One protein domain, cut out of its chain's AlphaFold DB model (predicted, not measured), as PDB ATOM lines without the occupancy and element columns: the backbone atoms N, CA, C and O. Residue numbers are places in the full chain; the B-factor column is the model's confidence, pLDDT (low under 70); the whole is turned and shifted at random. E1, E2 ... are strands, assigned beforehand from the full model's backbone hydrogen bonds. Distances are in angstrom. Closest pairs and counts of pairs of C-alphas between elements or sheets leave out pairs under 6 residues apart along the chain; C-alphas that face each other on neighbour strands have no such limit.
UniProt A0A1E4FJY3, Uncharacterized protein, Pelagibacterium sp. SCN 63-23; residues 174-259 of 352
ATOM      1  N   TYR A 174     169.599 138.499 175.688       94.81
ATOM      2  CA  TYR A 174     169.186 138.012 176.993       94.81
ATOM      3  C   TYR A 174     168.700 139.169 177.856       94.81
ATOM      4  O   TYR A 174     169.117 140.316 177.690       94.81
ATOM      5  N   ASP A 175     167.840 138.838 178.805       94.44
ATOM      6  CA  ASP A 175     167.328 139.781 179.781       94.44
ATOM      7  C   ASP A 175     168.318 139.892 180.935       94.44
ATOM      8  O   ASP A 175     168.419 139.016 181.800       94.44
ATOM      9  N   HIS A 176     169.090 140.976 180.942       95.19
ATOM     10  CA  HIS A 176     169.950 141.309 182.066       95.19
ATOM     11  C   HIS A 176     169.089 141.895 183.180       95.19
ATOM     12  O   HIS A 176     168.484 142.956 183.021       95.19
ATOM     13  N   ARG A 177     169.018 141.189 184.307       95.25
ATOM     14  CA  ARG A 177     168.143 141.525 185.428       95.25
ATOM     15  C   ARG A 177     168.936 141.951 186.654       95.25
ATOM     16  O   ARG A 177     169.933 141.328 187.013       95.25
ATOM     17  N   GLU A 178     168.439 142.975 187.335       95.25
ATOM     18  CA  GLU A 178     168.971 143.461 188.602       95.25
ATOM     19  C   GLU A 178     167.853 143.514 189.660       95.25
ATOM     20  O   GLU A 178     166.871 144.233 189.460       95.25
ATOM     21  N   PRO A 179     167.967 142.763 190.774       93.62
ATOM     22  CA  PRO A 179     169.029 141.791 191.074       93.62
ATOM     23  C   PRO A 179     168.986 140.578 190.130       93.62
ATOM     24  O   PRO A 179     167.942 140.277 189.547       93.62
ATOM     25  N   SER A 180     170.101 139.848 190.016       91.88
ATOM     26  CA  SER A 180     170.204 138.664 189.140       91.88
ATOM     27  C   SER A 180     169.138 137.597 189.433       91.88
ATOM     28  O   SER A 180     168.768 136.831 188.550       91.88
ATOM     29  N   SER A 181     168.596 137.582 190.653       92.62
ATOM     30  CA  SER A 181     167.373 136.869 191.038       92.62
ATOM     31  C   SER A 181     166.682 137.587 192.208       92.62
ATOM     32  O   SER A 181     167.316 138.372 192.907       92.62
ATOM     33  N   GLY A 182     165.385 137.342 192.433       93.12
ATOM     34  CA  GLY A 182     164.640 137.938 193.557       93.12
ATOM     35  C   GLY A 182     164.297 139.416 193.347       93.12
ATOM     36  O   GLY A 182     164.092 139.840 192.218       93.12
ATOM     37  N   TRP A 183     164.220 140.224 194.397       94.50
ATOM     38  CA  TRP A 183     163.889 141.649 194.285       94.50
ATOM     39  C   TRP A 183     164.803 142.480 195.183       94.50
ATOM     40  O   TRP A 183     165.246 141.988 196.221       94.50
ATOM     41  N   TYR A 184     165.092 143.723 194.796       92.62
ATOM     42  CA  TYR A 184     165.710 144.678 195.710       92.62
ATOM     43  C   TYR A 184     164.640 145.358 196.564       92.62
ATOM     44  O   TYR A 184     163.525 145.598 196.115       92.62
ATOM     45  N   GLY A 185     165.001 145.679 197.801       84.06
ATOM     46  CA  GLY A 185     164.122 146.339 198.761       84.06
ATOM     47  C   GLY A 185     164.205 145.662 200.118       84.06
ATOM     48  O   GLY A 185     164.092 144.441 200.231       84.06
ATOM     49  N   SER A 186     164.430 146.463 201.155       73.88
ATOM     50  CA  SER A 186     164.484 146.002 202.543       73.88
ATOM     51  C   SER A 186     163.745 146.986 203.435       73.88
ATOM     52  O   SER A 186     163.675 148.179 203.133       73.88
ATOM     53  N   TRP A 187     163.185 146.479 204.529       67.44
ATOM     54  CA  TRP A 187     162.451 147.292 205.487       67.44
ATOM     55  C   TRP A 187     163.354 148.405 206.050       67.44
ATOM     56  O   TRP A 187     164.439 148.125 206.556       67.44
ATOM     57  N   GLY A 188     162.926 149.665 205.916       66.56
ATOM     58  CA  GLY A 188     163.668 150.839 206.393       66.56
ATOM     59  C   GLY A 188     164.705 151.434 205.427       66.56
ATOM     60  O   GLY A 188     165.327 152.433 205.777       66.56
ATOM     61  N   SER A 189     164.884 150.885 204.217       76.25
ATOM     62  CA  SER A 189     165.773 151.465 203.197       76.25
ATOM     63  C   SER A 189     165.015 151.811 201.919       76.25
ATOM     64  O   SER A 189     164.578 150.929 201.181       76.25
ATOM     65  N   LEU A 190     164.931 153.109 201.619       82.12
ATOM     66  CA  LEU A 190     164.361 153.630 200.374       82.12
ATOM     67  C   LEU A 190     165.349 153.587 199.201       82.12
ATOM     68  O   LEU A 190     165.066 154.163 198.155       82.12
ATOM     69  N   ALA A 191     166.509 152.936 199.353       88.44
ATOM     70  CA  ALA A 191     167.521 152.898 198.302       88.44
ATOM     71  C   ALA A 191     167.034 152.175 197.039       88.44
ATOM     72  O   ALA A 191     167.401 152.569 195.934       88.44
ATOM     73  N   TYR A 192     166.189 151.157 197.204       92.50
ATOM     74  CA  TYR A 192     165.555 150.416 196.120       92.50
ATOM     75  C   TYR A 192     164.106 150.155 196.511       92.50
ATOM     76  O   TYR A 192     163.829 149.239 197.285       92.50
ATOM     77  N   ALA A 193     163.200 150.993 196.027       91.75
ATOM     78  CA  ALA A 193     161.790 150.890 196.365       91.75
ATOM     79  C   ALA A 193     160.935 151.374 195.203       91.75
ATOM     80  O   ALA A 193     161.278 152.351 194.529       91.75
ATOM     81  N   TRP A 194     159.809 150.704 195.014       93.38
ATOM     82  CA  TRP A 194     158.694 151.224 194.250       93.38
ATOM     83  C   TRP A 194     157.640 151.662 195.258       93.38
ATOM     84  O   TRP A 194     157.167 150.855 196.046       93.38
ATOM     85  N   ALA A 195     157.311 152.943 195.302       89.44
ATOM     86  CA  ALA A 195     156.501 153.504 196.373       89.44
ATOM     87  C   ALA A 195     155.280 154.208 195.807       89.44
ATOM     88  O   ALA A 195     155.364 154.840 194.754       89.44
ATOM     89  N   TYR A 196     154.179 154.169 196.546       88.56
ATOM     90  CA  TYR A 196     153.024 155.002 196.256       88.56
ATOM     91  C   TYR A 196     152.479 155.631 197.532       88.56
ATOM     92  O   TYR A 196     152.621 155.107 198.638       88.56
ATOM     93  N   GLY A 197     151.841 156.778 197.375       86.50
ATOM     94  CA  GLY A 197     151.185 157.479 198.464       86.50
ATOM     95  C   GLY A 197     150.092 158.389 197.938       86.50
ATOM     96  O   GLY A 197     149.786 158.400 196.747       86.50
ATOM     97  N   SER A 198     149.494 159.161 198.835       87.44
ATOM     98  CA  SER A 198     148.483 160.154 198.486       87.44
ATOM     99  C   SER A 198     148.763 161.465 199.200       87.44
ATOM    100  O   SER A 198     149.030 161.462 200.405       87.44
ATOM    101  N   THR A 199     148.643 162.576 198.480       84.69
ATOM    102  CA  THR A 199     148.705 163.926 199.045       84.69
ATOM    103  C   THR A 199     147.452 164.678 198.614       84.69
ATOM    104  O   THR A 199     147.273 165.001 197.440       84.69
ATOM    105  N   GLY A 200     146.545 164.940 199.560       86.25
ATOM    106  CA  GLY A 200     145.230 165.506 199.251       86.25
ATOM    107  C   GLY A 200     144.374 164.531 198.436       86.25
ATOM    108  O   GLY A 200     144.192 163.388 198.841       86.25
ATOM    109  N   ASN A 201     143.863 164.987 197.288       85.94
ATOM    110  CA  ASN A 201     143.037 164.175 196.383       85.94
ATOM    111  C   ASN A 201     143.848 163.438 195.301       85.94
ATOM    112  O   ASN A 201     143.258 162.703 194.511       85.94
ATOM    113  N   ASN A 202     145.171 163.625 195.254       88.12
ATOM    114  CA  ASN A 202     146.037 162.992 194.264       88.12
ATOM    115  C   ASN A 202     146.804 161.826 194.886       88.12
ATOM    116  O   ASN A 202     147.285 161.900 196.021       88.12
ATOM    117  N   TRP A 203     146.958 160.769 194.104       90.00
ATOM    118  CA  TRP A 203     147.891 159.684 194.360       90.00
ATOM    119  C   TRP A 203     149.201 159.985 193.648       90.00
ATOM    120  O   TRP A 203     149.207 160.619 192.599       90.00
ATOM    121  N   TYR A 204     150.315 159.536 194.199       90.38
ATOM    122  CA  TYR A 204     151.606 159.629 193.539       90.38
ATOM    123  C   TYR A 204     152.316 158.291 193.613       90.38
ATOM    124  O   TYR A 204     152.103 157.507 194.539       90.38
ATOM    125  N   GLU A 205     153.164 158.047 192.631       92.31
ATOM    126  CA  GLU A 205     153.998 156.863 192.547       92.31
ATOM    127  C   GLU A 205     155.407 157.285 192.155       92.31
ATOM    128  O   GLU A 205     155.584 158.186 191.332       92.31
ATOM    129  N   TYR A 206     156.409 156.668 192.768       93.06
ATOM    130  CA  TYR A 206     157.800 156.947 192.457       93.06
ATOM    131  C   TYR A 206     158.658 155.695 192.561       93.06
ATOM    132  O   TYR A 206     158.327 154.732 193.256       93.06
ATOM    133  N   ILE A 207     159.792 155.727 191.869       94.56
ATOM    134  CA  ILE A 207     160.792 154.663 191.921       94.56
ATOM    135  C   ILE A 207     162.092 155.261 192.422       94.56
ATOM    136  O   ILE A 207     162.622 156.203 191.827       94.56
ATOM    137  N   ASN A 208     162.628 154.662 193.480       93.56
ATOM    138  CA  ASN A 208     163.984 154.912 193.932       93.56
ATOM    139  C   ASN A 208     164.911 153.797 193.466       93.56
ATOM    140  O   ASN A 208     164.621 152.610 193.636       93.56
ATOM    141  N   TRP A 209     166.061 154.191 192.929       94.38
ATOM    142  CA  TRP A 209     167.131 153.280 192.564       94.38
ATOM    143  C   TRP A 209     168.471 153.814 193.057       94.38
ATOM    144  O   TRP A 209     168.868 154.933 192.731       94.38
ATOM    145  N   ASN A 210     169.180 152.998 193.837       92.81
ATOM    146  CA  ASN A 210     170.436 153.360 194.488       92.81
ATOM    147  C   ASN A 210     170.357 154.660 195.323       92.81
ATOM    148  O   ASN A 210     171.275 155.475 195.297       92.81
ATOM    149  N   GLY A 211     169.245 154.875 196.034       90.50
ATOM    150  CA  GLY A 211     169.045 156.046 196.906       90.50
ATOM    151  C   GLY A 211     168.496 157.296 196.218       90.50
ATOM    152  O   GLY A 211     168.142 158.245 196.913       90.50
ATOM    153  N   SER A 212     168.373 157.291 194.890       92.56
ATOM    154  CA  SER A 212     167.860 158.425 194.116       92.56
ATOM    155  C   SER A 212     166.489 158.125 193.528       92.56
ATOM    156  O   SER A 212     166.282 157.048 192.967       92.56
ATOM    157  N   GLN A 213     165.581 159.101 193.579       94.44
ATOM    158  CA  GLN A 213     164.312 159.038 192.857       94.44
ATOM    159  C   GLN A 213     164.569 159.197 191.359       94.44
ATOM    160  O   GLN A 213     165.017 160.248 190.904       94.44
ATOM    161  N   ILE A 214     164.299 158.143 190.593       95.12
ATOM    162  CA  ILE A 214     164.535 158.100 189.143       95.12
ATOM    163  C   ILE A 214     163.261 158.332 188.326       95.12
ATOM    164  O   ILE A 214     163.343 158.601 187.130       95.12
ATOM    165  N   TRP A 215     162.093 158.235 188.959       96.06
ATOM    166  CA  TRP A 215     160.801 158.507 188.339       96.06
ATOM    167  C   TRP A 215     159.760 158.888 189.385       96.06
ATOM    168  O   TRP A 215     159.824 158.400 190.512       96.06
ATOM    169  N   TYR A 216     158.832 159.760 188.996       94.38
ATOM    170  CA  TYR A 216     157.711 160.241 189.799       94.38
ATOM    171  C   TYR A 216     156.557 160.627 188.879       94.38
ATOM    172  O   TYR A 216     156.776 161.300 187.867       94.38
ATOM    173  N   GLN A 217     155.339 160.251 189.252       93.62
ATOM    174  CA  GLN A 217     154.131 160.695 188.570       93.62
ATOM    175  C   GLN A 217     152.961 160.823 189.550       93.62
ATOM    176  O   GLN A 217     152.827 160.031 190.481       93.62
ATOM    177  N   GLU A 218     152.101 161.813 189.310       92.81
ATOM    178  CA  GLU A 218     150.834 161.992 190.020       92.81
ATOM    179  C   GLU A 218     149.657 161.442 189.211       92.81
ATOM    180  O   GLU A 218     149.617 161.539 187.982       92.81
ATOM    181  N   PHE A 219     148.674 160.906 189.926       89.62
ATOM    182  CA  PHE A 219     147.474 160.285 189.395       89.62
ATOM    183  C   PHE A 219     146.236 160.782 190.151       89.62
ATOM    184  O   PHE A 219     146.272 160.945 191.372       89.62
ATOM    185  N   PRO A 220     145.097 160.965 189.464       88.06
ATOM    186  CA  PRO A 220     143.836 161.330 190.112       88.06
ATOM    187  C   PRO A 220     143.200 160.170 190.905       88.06
ATOM    188  O   PRO A 220     142.217 160.368 191.613       88.06
ATOM    189  N   SER A 221     143.730 158.948 190.787       85.94
ATOM    190  CA  SER A 221     143.274 157.729 191.469       85.94
ATOM    191  C   SER A 221     144.459 156.781 191.718       85.94
ATOM    192  O   SER A 221     145.484 156.955 191.058       85.94
ATOM    193  N   PRO A 222     144.346 155.767 192.602       80.62
ATOM    194  CA  PRO A 222     145.442 154.834 192.874       80.62
ATOM    195  C   PRO A 222     145.991 154.201 191.581       80.62
ATOM    196  O   PRO A 222     145.214 153.588 190.839       80.62
ATOM    197  N   PRO A 223     147.293 154.348 191.279       79.19
ATOM    198  CA  PRO A 223     147.870 153.786 190.066       79.19
ATOM    199  C   PRO A 223     148.080 152.272 190.193       79.19
ATOM    200  O   PRO A 223     148.593 151.766 191.188       79.19
ATOM    201  N   GLY A 224     147.696 151.537 189.147       82.00
ATOM    202  CA  GLY A 224     147.903 150.089 189.018       82.00
ATOM    203  C   GLY A 224     149.149 149.717 188.208       82.00
ATOM    204  O   GLY A 224     149.171 148.653 187.593       82.00
ATOM    205  N   ILE A 225     150.150 150.600 188.130       91.12
ATOM    206  CA  ILE A 225     151.329 150.390 187.281       91.12
ATOM    207  C   ILE A 225     152.162 149.246 187.862       91.12
ATOM    208  O   ILE A 225     152.541 149.269 189.030       91.12
ATOM    209  N   SER A 226     152.433 148.226 187.055       92.44
ATOM    210  CA  SER A 226     153.253 147.071 187.444       92.44
ATOM    211  C   SER A 226     154.651 147.092 186.823       92.44
ATOM    212  O   SER A 226     155.533 146.354 187.264       92.44
ATOM    213  N   SER A 227     154.874 147.951 185.825       94.88
ATOM    214  CA  SER A 227     156.168 148.135 185.175       94.88
ATOM    215  C   SER A 227     156.282 149.488 184.485       94.88
ATOM    216  O   SER A 227     155.280 150.009 183.991       94.88
ATOM    217  N   ILE A 228     157.500 150.014 184.371       95.50
ATOM    218  CA  ILE A 228     157.775 151.225 183.595       95.50
ATOM    219  C   ILE A 228     159.133 151.159 182.893       95.50
ATOM    220  O   ILE A 228     160.128 150.743 183.486       95.50
ATOM    221  N   ASN A 229     159.178 151.612 181.638       95.62
ATOM    222  CA  ASN A 229     160.417 151.736 180.879       95.62
ATOM    223  C   ASN A 229     161.071 153.103 181.128       95.62
ATOM    224  O   ASN A 229     160.486 154.143 180.822       95.62
ATOM    225  N   LEU A 230     162.284 153.109 181.679       94.12
ATOM    226  CA  LEU A 230     163.045 154.316 182.002       94.12
ATOM    227  C   LEU A 230     164.520 154.114 181.655       94.12
ATOM    228  O   LEU A 230     165.184 153.224 182.188       94.12
ATOM    229  N   GLY A 231     165.059 154.950 180.765       91.62
ATOM    230  CA  GLY A 231     166.477 154.895 180.393       91.62
ATOM    231  C   GLY A 231     166.916 153.552 179.792       91.62
ATOM    232  O   GLY A 231     168.051 153.131 180.007       91.62
ATOM    233  N   GLY A 232     166.012 152.858 179.086       92.31
ATOM    234  CA  GLY A 232     166.273 151.545 178.487       92.31
ATOM    235  C   GLY A 232     166.202 150.366 179.463       92.31
ATOM    236  O   GLY A 232     166.671 149.283 179.119       92.31
ATOM    237  N   TRP A 233     165.653 150.575 180.661       96.19
ATOM    238  CA  TRP A 233     165.360 149.537 181.645       96.19
ATOM    239  C   TRP A 233     163.862 149.460 181.904       96.19
ATOM    240  O   TRP A 233     163.233 150.488 182.142       96.19
ATOM    241  N   ASP A 234     163.324 148.248 181.947       96.38
ATOM    242  CA  ASP A 234     161.988 147.978 182.458       96.38
ATOM    243  C   ASP A 234     162.083 147.740 183.960       96.38
ATOM    244  O   ASP A 234     162.536 146.688 184.418       96.38
ATOM    245  N   TYR A 235     161.697 148.744 184.738       96.44
ATOM    246  CA  TYR A 235     161.531 148.604 186.176       96.44
ATOM    247  C   TYR A 235     160.234 147.852 186.436       96.44
ATOM    248  O   TYR A 235     159.214 148.129 185.811       96.44
ATOM    249  N   LEU A 236     160.279 146.905 187.362       96.50
ATOM    250  CA  LEU A 236     159.191 146.005 187.703       96.50
ATOM    251  C   LEU A 236     158.807 146.229 189.163       96.50
ATOM    252  O   LEU A 236     159.684 146.272 190.036       96.50
ATOM    253  N   LYS A 237     157.504 146.322 189.421       94.81
ATOM    254  CA  LYS A 237     156.950 146.330 190.772       94.81
ATOM    255  C   LYS A 237     156.922 144.902 191.316       94.81
ATOM    256  O   LYS A 237     156.367 143.997 190.693       94.81
ATOM    257  N   GLY A 238     157.564 144.706 192.456       93.38
ATOM    258  CA  GLY A 238     157.638 143.443 193.175       93.38
ATOM    259  C   GLY A 238     156.587 143.320 194.276       93.38
ATOM    260  O   GLY A 238     155.632 144.087 194.322       93.38
ATOM    261  N   PRO A 239     156.747 142.337 195.175       92.25
ATOM    262  CA  PRO A 239     155.868 142.165 196.324       92.25
ATOM    263  C   PRO A 239     155.895 143.368 197.271       92.25
ATOM    264  O   PRO A 239     156.947 143.976 197.491       92.25
ATOM    265  N   THR A 240     154.755 143.644 197.901       89.62
ATOM    266  CA  THR A 240     154.632 144.683 198.925       89.62
ATOM    267  C   THR A 240     155.453 144.346 200.163       89.62
ATOM    268  O   THR A 240     155.338 143.268 200.749       89.62
ATOM    269  N   ILE A 241     156.263 145.304 200.598       85.88
ATOM    270  CA  ILE A 241     156.953 145.284 201.881       85.88
ATOM    271  C   ILE A 241     155.915 145.673 202.940       85.88
ATOM    272  O   ILE A 241     155.387 146.786 202.944       85.88
ATOM    273  N   SER A 242     155.578 144.731 203.821       74.25
ATOM    274  CA  SER A 242     154.467 144.854 204.770       74.25
ATOM    275  C   SER A 242     154.472 146.181 205.547       74.25
ATOM    276  O   SER A 242     155.437 146.490 206.247       74.25
ATOM    277  N   GLY A 243     153.352 146.910 205.482       65.50
ATOM    278  CA  GLY A 243     152.998 147.970 206.432       65.50
ATOM    279  C   GLY A 243     153.250 149.425 206.021       65.50
ATOM    280  O   GLY A 243     152.893 150.287 206.818       65.50
ATOM    281  N   GLN A 244     153.832 149.739 204.848       64.19
ATOM    282  CA  GLN A 244     154.206 151.136 204.525       64.19
ATOM    283  C   GLN A 244     154.010 151.625 203.068       64.19
ATOM    284  O   GLN A 244     154.519 152.683 202.721       64.19
ATOM    285  N   GLY A 245     153.252 150.926 202.211       78.19
ATOM    286  CA  GLY A 245     152.994 151.410 200.836       78.19
ATOM    287  C   GLY A 245     154.224 151.372 199.915       78.19
ATOM    288  O   GLY A 245     154.314 152.129 198.948       78.19
ATOM    289  N   TYR A 246     155.178 150.494 200.235       87.06
ATOM    290  CA  TYR A 246     156.366 150.221 199.434       87.06
ATOM    291  C   TYR A 246     156.295 148.810 198.871       87.06
ATOM    292  O   TYR A 246     156.004 147.861 199.595       87.06
ATOM    293  N   ASP A 247     156.658 148.672 197.612       91.94
ATOM    294  CA  ASP A 247     156.886 147.420 196.923       91.94
ATOM    295  C   ASP A 247     158.386 147.256 196.655       91.94
ATOM    296  O   ASP A 247     159.141 148.224 196.476       91.94
ATOM    297  N   GLN A 248     158.840 146.006 196.642       93.94
ATOM    298  CA  GLN A 248     160.183 145.688 196.176       93.94
ATOM    299  C   GLN A 248     160.321 146.058 194.691       93.94
ATOM    300  O   GLN A 248     159.334 146.136 193.963       93.94
ATOM    301  N   VAL A 249     161.541 146.274 194.215       94.81
ATOM    302  CA  VAL A 249     161.796 146.678 192.829       94.81
ATOM    303  C   VAL A 249     162.872 145.804 192.201       94.81
ATOM    304  O   VAL A 249     163.845 145.400 192.838       94.81
ATOM    305  N   ALA A 250     162.692 145.492 190.927       96.94
ATOM    306  CA  ALA A 250     163.729 144.930 190.075       96.94
ATOM    307  C   ALA A 250     163.745 145.713 188.767       96.94
ATOM    308  O   ALA A 250     162.791 146.422 188.454       96.94
ATOM    309  N   ARG A 251     164.808 145.572 187.987       96.50
ATOM    310  CA  ARG A 251     164.825 146.068 186.613       96.50
ATOM    311  C   ARG A 251     165.387 145.032 185.663       96.50
ATOM    312  O   ARG A 251     166.261 144.253 186.044       96.50
ATOM    313  N   VAL A 252     164.883 145.031 184.440       96.69
ATOM    314  CA  VAL A 252     165.335 144.169 183.349       96.69
ATOM    315  C   VAL A 252     165.722 145.041 182.165       96.69
ATOM    316  O   VAL A 252     165.084 146.054 181.891       96.69
ATOM    317  N   GLN A 253     166.794 144.676 181.480       96.44
ATOM    318  CA  GLN A 253     167.185 145.289 180.221       96.44
ATOM    319  C   GLN A 253     167.634 144.201 179.261       96.44
ATOM    320  O   GLN A 253     168.519 143.406 179.578       96.44
ATOM    321  N   ALA A 254     167.074 144.221 178.058       94.50
ATOM    322  CA  ALA A 254     167.532 143.364 176.983       94.50
ATOM    323  C   ALA A 254     168.961 143.767 176.579       94.50
ATOM    324  O   ALA A 254     169.226 144.920 176.216       94.50
ATOM    325  N   ARG A 255     169.906 142.827 176.665       94.69
ATOM    326  CA  ARG A 255     171.312 143.018 176.294       94.69
ATOM    327  C   ARG A 255     171.753 141.967 175.291       94.69
ATOM    328  O   ARG A 255     171.327 140.817 175.334       94.69
ATOM    329  N   TRP A 256     172.647 142.370 174.397       95.25
ATOM    330  CA  TRP A 256     173.293 141.460 173.461       95.25
ATOM    331  C   TRP A 256     174.548 140.864 174.094       95.25
ATOM    332  O   TRP A 256     175.431 141.601 174.533       95.25
ATOM    333  N   GLN A 257     174.637 139.535 174.116       96.56
ATOM    334  CA  GLN A 257     175.844 138.814 174.506       96.56
ATOM    335  C   GLN A 257     176.564 138.315 173.246       96.56
ATOM    336  O   GLN A 257     175.998 137.483 172.529       96.56
ATOM    337  N   PRO A 258     177.796 138.779 172.960       97.06
ATOM    338  CA  PRO A 258     178.562 138.287 171.824       97.06
ATOM    339  C   PRO A 258     179.074 136.866 172.077       97.06
ATOM    340  O   PRO A 258     179.382 136.477 173.208       97.06
ATOM    341  N   THR A 259     179.217 136.104 170.999       97.88
ATOM    342  CA  THR A 259     179.794 134.761 170.984       97.88
ATOM    343  C   THR A 259     180.807 134.634 169.847       97.88
ATOM    344  O   THR A 259     180.666 135.213 168.767       97.88
TER     345      THR A 259
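Overview. This is residues 174 to 259 of the 352 residues of an uncharacterized protein of Pelagibacterium sp. SCN 63-23 (UniProt A0A1E4FJY3). One strongly twisted sheet spreads into two wings, E2 E3 E4 and E5 E6 with the first part of E7, which join where E7 begins beside E2. E7 then runs on away from E2 as a long arm, with the short E1 at its side, and this arm makes one end of the longest axis; the turn between E2 and E3 makes the other. The link from E4 to E5 crosses from one wing to the other. The printed part has 86 residues with seven named strands, E1 to E7 in chain order, and no named helix; the class is all strand, and the neighbour pairs of the branched sheet are antiparallel. By its radius of gyration of the C-alphas, 13.7 A, it is compact, with spans of 54 by 25 by 20 A.

Along the chain. E7, the longest strand, covers residues 246 to 259 and measures 40.0 A from C-alpha 246 at (156.366, 150.221, 199.434) to C-alpha 259 at (179.794, 134.761, 170.984). E6 is residues 233 to 241, 22.3 A long, and E5 is residues 227 to 230, 9.8 A. E2 is residues 192 to 199, 21.8 A, E3 residues 202 to 209, 23.3 A, and E4 residues 212 to 219, 21.0 A. E1, residues 174 to 178, is 12.8 A long and begins at C-alpha 174, (169.186, 138.012, 176.993).

Arrangement. E7 has three neighbours in staggered pairing: E1 and E2 lie on one side of it, E6 on the other side. E2 pairs near its beginning, with N 247 and O 194 2.7 A apart; E1 pairs farther on, with N 176 and O 253 at 2.8 A. Hairpin E6 and E7 has N 238 and O 248 at 2.7 A, and hairpin E5 and E6 has N 228 and O 235 at 2.9 A. E5 E6 E7 is a meander, each strand the antiparallel neighbour of the one before, and E2 E3 E4 is another. In hairpin E2 and E3, N 204 and O 197 are 2.8 A apart; in hairpin E3 and E4, N 219 and O 203 are 2.7 A apart. E1, E4 and E5 are edge strands. The closest C-alphas of E4 and E5, those of Trp 215 and Leu 230, are 7.9 A apart. E4 and E6 are apart.

Size, cuts and confidence. The two C-alphas farthest apart, those of Gly 200 and Thr 259, are 54.2 A from each other. The printed part has no cut. The link from E1 to E2, residues 179 to 191, is long. Mean pLDDT of the printed part is 90.0; residues 187 to 188 and 243 to 244 are under 70.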